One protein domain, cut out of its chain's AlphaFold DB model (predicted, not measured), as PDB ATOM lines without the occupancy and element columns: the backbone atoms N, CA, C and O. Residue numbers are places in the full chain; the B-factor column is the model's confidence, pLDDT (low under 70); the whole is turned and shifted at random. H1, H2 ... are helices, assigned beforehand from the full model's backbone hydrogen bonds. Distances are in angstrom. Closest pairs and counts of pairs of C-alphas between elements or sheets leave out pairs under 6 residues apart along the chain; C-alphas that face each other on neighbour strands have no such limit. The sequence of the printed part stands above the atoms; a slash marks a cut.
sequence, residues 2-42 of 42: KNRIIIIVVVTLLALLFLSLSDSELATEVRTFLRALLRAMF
ATOM      1  N   LYS A   2     -12.002  14.907  -8.602       73.75
ATOM      2  CA  LYS A   2     -11.786  13.660  -7.838       73.75
ATOM      3  C   LYS A   2     -10.367  13.066  -7.961       73.75
ATOM      4  O   LYS A   2      -9.734  12.836  -6.942       73.75
ATOM      5  N   ASN A   3      -9.811  12.949  -9.173       88.19
ATOM      6  CA  ASN A   3      -8.431  12.456  -9.357       88.19
ATOM      7  C   ASN A   3      -7.358  13.329  -8.696       88.19
ATOM      8  O   ASN A   3      -6.388  12.797  -8.176       88.19
ATOM      9  N   ARG A   4      -7.519  14.660  -8.691       90.62
ATOM     10  CA  ARG A   4      -6.541  15.557  -8.050       90.62
ATOM     11  C   ARG A   4      -6.524  15.358  -6.538       90.62
ATOM     12  O   ARG A   4      -5.452  15.286  -5.955       90.62
ATOM     13  N   ILE A   5      -7.704  15.217  -5.932       93.81
ATOM     14  CA  ILE A   5      -7.839  14.944  -4.496       93.81
ATOM     15  C   ILE A   5      -7.182  13.605  -4.156       93.81
ATOM     16  O   ILE A   5      -6.403  13.539  -3.215       93.81
ATOM     17  N   ILE A   6      -7.432  12.564  -4.956       95.12
ATOM     18  CA  ILE A   6      -6.824  11.242  -4.751       95.12
ATOM     19  C   ILE A   6      -5.294  11.326  -4.805       95.12
ATOM     20  O   ILE A   6      -4.631  10.789  -3.925       95.12
ATOM     21  N   ILE A   7      -4.730  12.039  -5.784       95.69
ATOM     22  CA  ILE A   7      -3.273  12.207  -5.901       95.69
ATOM     23  C   ILE A   7      -2.702  12.913  -4.670       95.69
ATOM     24  O   ILE A   7      -1.719  12.439  -4.109       95.69
ATOM     25  N   ILE A   8      -3.329  14.005  -4.224       95.69
ATOM     26  CA  ILE A   8      -2.884  14.734  -3.027       95.69
ATOM     27  C   ILE A   8      -2.900  13.803  -1.816       95.69
ATOM     28  O   ILE A   8      -1.892  13.693  -1.131       95.69
ATOM     29  N   VAL A   9      -4.000  13.078  -1.598       96.19
ATOM     30  CA  VAL A   9      -4.131  12.141  -0.473       96.19
ATOM     31  C   VAL A   9      -3.038  11.075  -0.511       96.19
ATOM     32  O   VAL A   9      -2.388  10.839   0.504       96.19
ATOM     33  N   VAL A  10      -2.794  10.460  -1.670       97.06
ATOM     34  CA  VAL A  10      -1.760   9.425  -1.814       97.06
ATOM     35  C   VAL A  10      -0.371   9.993  -1.522       97.06
ATOM     36  O   VAL A  10       0.377   9.394  -0.753       97.06
ATOM     37  N   VAL A  11      -0.032  11.162  -2.069       96.44
ATOM     38  CA  VAL A  11       1.270  11.805  -1.832       96.44
ATOM     39  C   VAL A  11       1.438  12.184  -0.360       96.44
ATOM     40  O   VAL A  11       2.493  11.929   0.219       96.44
ATOM     41  N   THR A  12       0.403  12.738   0.272       95.44
ATOM     42  CA  THR A  12       0.437  13.089   1.696       95.44
ATOM     43  C   THR A  12       0.626  11.852   2.571       95.44
ATOM     44  O   THR A  12       1.454  11.874   3.479       95.44
ATOM     45  N   LEU A  13      -0.085  10.758   2.287       96.44
ATOM     46  CA  LEU A  13       0.075   9.505   3.029       96.44
ATOM     47  C   LEU A  13       1.484   8.929   2.873       96.44
ATOM     48  O   LEU A  13       2.083   8.520   3.865       96.44
ATOM     49  N   LEU A  14       2.045   8.947   1.662       95.56
ATOM     50  CA  LEU A  14       3.418   8.497   1.423       95.56
ATOM     51  C   LEU A  14       4.443   9.362   2.165       95.56
ATOM     52  O   LEU A  14       5.375   8.822   2.756       95.56
ATOM     53  N   ALA A  15       4.256  10.682   2.195       92.56
ATOM     54  CA  ALA A  15       5.131  11.588   2.936       92.56
ATOM     55  C   ALA A  15       5.074  11.340   4.454       92.56
ATOM     56  O   ALA A  15       6.112  11.326   5.117       92.56
ATOM     57  N   LEU A  16       3.879  11.094   5.004       94.12
ATOM     58  CA  LEU A  16       3.705  10.747   6.416       94.12
ATOM     59  C   LEU A  16       4.339   9.395   6.751       94.12
ATOM     60  O   LEU A  16       5.017   9.277   7.770       94.12
ATOM     61  N   LEU A  17       4.168   8.392   5.886       93.25
ATOM     62  CA  LEU A  17       4.809   7.087   6.049       93.25
ATOM     63  C   LEU A  17       6.332   7.203   6.001       93.25
ATOM     64  O   LEU A  17       7.002   6.637   6.862       93.25
ATOM     65  N   PHE A  18       6.876   7.977   5.059       92.06
ATOM     66  CA  PHE A  18       8.308   8.253   4.987       92.06
ATOM     67  C   PHE A  18       8.815   8.904   6.278       92.06
ATOM     68  O   PHE A  18       9.764   8.413   6.878       92.06
ATOM     69  N   LEU A  19       8.150   9.955   6.760       91.94
ATOM     70  CA  LEU A  19       8.531  10.614   8.012       91.94
ATOM     71  C   LEU A  19       8.411   9.696   9.231       91.94
ATOM     72  O   LEU A  19       9.202   9.807  10.164       91.94
ATOM     73  N   SER A  20       7.432   8.793   9.248       88.06
ATOM     74  CA  SER A  20       7.205   7.895  10.379       88.06
ATOM     75  C   SER A  20       8.186   6.723  10.416       88.06
ATOM     76  O   SER A  20       8.632   6.366  11.502       88.06
ATOM     77  N   LEU A  21       8.489   6.117   9.267       90.06
ATOM     78  CA  LEU A  21       9.206   4.838   9.178       90.06
ATOM     79  C   LEU A  21      10.668   4.976   8.757       90.06
ATOM     80  O   LEU A  21      11.436   4.040   8.943       90.06
ATOM     81  N   SER A  22      11.055   6.099   8.153       90.38
ATOM     82  CA  SER A  22      12.431   6.290   7.706       90.38
ATOM     83  C   SER A  22      13.342   6.639   8.881       90.38
ATOM     84  O   SER A  22      13.070   7.572   9.641       90.38
ATOM     85  N   ASP A  23      14.470   5.936   8.963       88.94
ATOM     86  CA  ASP A  23      15.594   6.258   9.850       88.94
ATOM     87  C   ASP A  23      16.637   7.155   9.166       88.94
ATOM     88  O   ASP A  23      17.721   7.387   9.697       88.94
ATOM     89  N   SER A  24      16.322   7.684   7.979       92.56
ATOM     90  CA  SER A  24      17.191   8.649   7.316       92.56
ATOM     91  C   SER A  24      17.411   9.898   8.177       92.56
ATOM     92  O   SER A  24      16.521  10.350   8.908       92.56
ATOM     93  N   GLU A  25      18.599  10.488   8.048       92.69
ATOM     94  CA  GLU A  25      18.984  11.714   8.754       92.69
ATOM     95  C   GLU A  25      17.972  12.840   8.493       92.69
ATOM     96  O   GLU A  25      17.406  13.396   9.432       92.69
ATOM     97  N   LEU A  26      17.598  13.044   7.224       91.31
ATOM     98  CA  LEU A  26      16.571  14.006   6.815       91.31
ATOM     99  C   LEU A  26      15.221  13.780   7.521       91.31
ATOM    100  O   LEU A  26      14.608  14.725   8.010       91.31
ATOM    101  N   ALA A  27      14.723  12.539   7.579       92.25
ATOM    102  CA  ALA A  27      13.439  12.256   8.225       92.25
ATOM    103  C   ALA A  27      13.496  12.542   9.733       92.25
ATOM    104  O   ALA A  27      12.526  13.020  10.330       92.25
ATOM    105  N   THR A  28      14.645  12.291  10.353       93.94
ATOM    106  CA  THR A  28      14.889  12.574  11.768       93.94
ATOM    107  C   THR A  28      14.968  14.074  12.047       93.94
ATOM    108  O   THR A  28      14.328  14.544  12.994       93.94
ATOM    109  N   GLU A  29      15.655  14.842  11.204       95.00
ATOM    110  CA  GLU A  29      15.695  16.305  11.297       95.00
ATOM    111  C   GLU A  29      14.306  16.918  11.138       95.00
ATOM    112  O   GLU A  29      13.884  17.714  11.979       95.00
ATOM    113  N   VAL A  30      13.546  16.497  10.123       94.19
ATOM    114  CA  VAL A  30      12.193  17.017   9.890       94.19
ATOM    115  C   VAL A  30      11.271  16.684  11.065       94.19
ATOM    116  O   VAL A  30      10.555  17.563  11.538       94.19
ATOM    117  N   ARG A  31      11.306  15.458  11.609       93.50
ATOM    118  CA  ARG A  31      10.540  15.111  12.824       93.50
ATOM    119  C   ARG A  31      10.933  15.972  14.022       93.50
ATOM    120  O   ARG A  31      10.062  16.398  14.781       93.50
ATOM    121  N   THR A  32      12.226  16.227  14.196       94.50
ATOM    122  CA  THR A  32      12.749  17.048  15.297       94.50
ATOM    123  C   THR A  32      12.300  18.496  15.158       94.50
ATOM    124  O   THR A  32      11.793  19.073  16.121       94.50
ATOM    125  N   PHE A  33      12.393  19.055  13.952       95.19
ATOM    126  CA  PHE A  33      11.890  20.383  13.630       95.19
ATOM    127  C   PHE A  33      10.385  20.489  13.881       95.19
ATOM    128  O   PHE A  33       9.950  21.391  14.590       95.19
ATOM    129  N   LEU A  34       9.588  19.545  13.370       93.81
ATOM    130  CA  LEU A  34       8.138  19.535  13.577       93.81
ATOM    131  C   LEU A  34       7.785  19.442  15.065       93.81
ATOM    132  O   LEU A  34       6.890  20.145  15.529       93.81
ATOM    133  N   ARG A  35       8.508  18.628  15.840       93.69
ATOM    134  CA  ARG A  35       8.318  18.541  17.293       93.69
ATOM    135  C   ARG A  35       8.661  19.857  17.994       93.69
ATOM    136  O   ARG A  35       7.924  20.268  18.885       93.69
ATOM    137  N   ALA A  36       9.754  20.511  17.603       96.94
ATOM    138  CA  ALA A  36      10.144  21.809  18.146       96.94
ATOM    139  C   ALA A  36       9.126  22.901  17.791       96.94
ATOM    140  O   ALA A  36       8.748  23.684  18.657       96.94
ATOM    141  N   LEU A  37       8.631  22.905  16.551       96.00
ATOM    142  CA  LEU A  37       7.590  23.814  16.084       96.00
ATOM    143  C   LEU A  37       6.301  23.639  16.891       96.00
ATOM    144  O   LEU A  37       5.777  24.614  17.417       96.00
ATOM    145  N   LEU A  38       5.825  22.402  17.043       95.38
ATOM    146  CA  LEU A  38       4.636  22.113  17.846       95.38
ATOM    147  C   LEU A  38       4.823  22.569  19.297       95.38
ATOM    148  O   LEU A  38       3.937  23.205  19.849       95.38
ATOM    149  N   ARG A  39       5.996  22.321  19.891       95.69
ATOM    150  CA  ARG A  39       6.327  22.794  21.243       95.69
ATOM    151  C   ARG A  39       6.416  24.321  21.354       95.69
ATOM    152  O   ARG A  39       6.235  24.857  22.432       95.69
ATOM    153  N   ALA A  40       6.757  25.032  20.285       96.88
ATOM    154  CA  ALA A  40       6.764  26.493  20.304       96.88
ATOM    155  C   ALA A  40       5.344  27.077  20.205       96.88
ATOM    156  O   ALA A  40       5.122  28.218  20.603       96.88
ATOM    157  N   MET A  41       4.400  26.313  19.651       94.50
ATOM    158  CA  MET A  41       3.005  26.720  19.472       94.50
ATOM    159  C   MET A  41       2.103  26.391  20.671       94.50
ATOM    160  O   MET A  41       1.052  27.020  20.798       94.50
ATOM    161  N   PHE A  42       2.485  25.421  21.509       86.12
ATOM    162  CA  PHE A  42       1.733  24.943  22.677       86.12
ATOM    163  C   PHE A  42       2.573  25.029  23.947       86.12
ATOM    164  O   PHE A  42       2.025  25.483  24.976       86.12
TER     165      PHE A  42
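This is residues 2 to 42 of the 42 residues of an uncharacterized protein of Enterobacter sp. R4-368 (UniProt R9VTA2). Two long helices, H1 and then H2, meet near their ends and make an open L, with a tight link at the corner and no third part to fill the space between the arms. Residues 2 to 14 of H1 and 32 to 42 stick out as the two free arms. The printed part has 41 residues with two named helices and no named strand, and its class is all helix. It is loose, with a radius of gyration of the C-alphas of 12.9 A, and flat, spanning 36 by 26 by 11 A.

Begin with H1, residues 2 to 21, and go on to H2, residues 25 to 41. They touch, H1 with residues 18 to 20 alone and H2 with residues 27 to 31 alone. Look at Leu 19 and Ala 27, whose C-alphas are the closest of the two helices, 5.2 A apart. The lines of H1 and H2 are about perpendicular, at 80 degrees. In both helices every O i to N i+4 pair is within hydrogen-bond range.

Find C-alpha 2 at (-11.786, 13.660, -7.838); from there H1 runs 28.4 A to C-alpha 21. H2 begins at C-alpha 25 at (18.984, 11.714, 8.754) and runs 24.4 A to C-alpha 41 at (3.005, 26.720, 19.472).

The C-alphas of Asn 3 and Ala 40 are the two farthest apart, 36.2 A. The printed part has no cut, and no printed residue is under 70 in pLDDT.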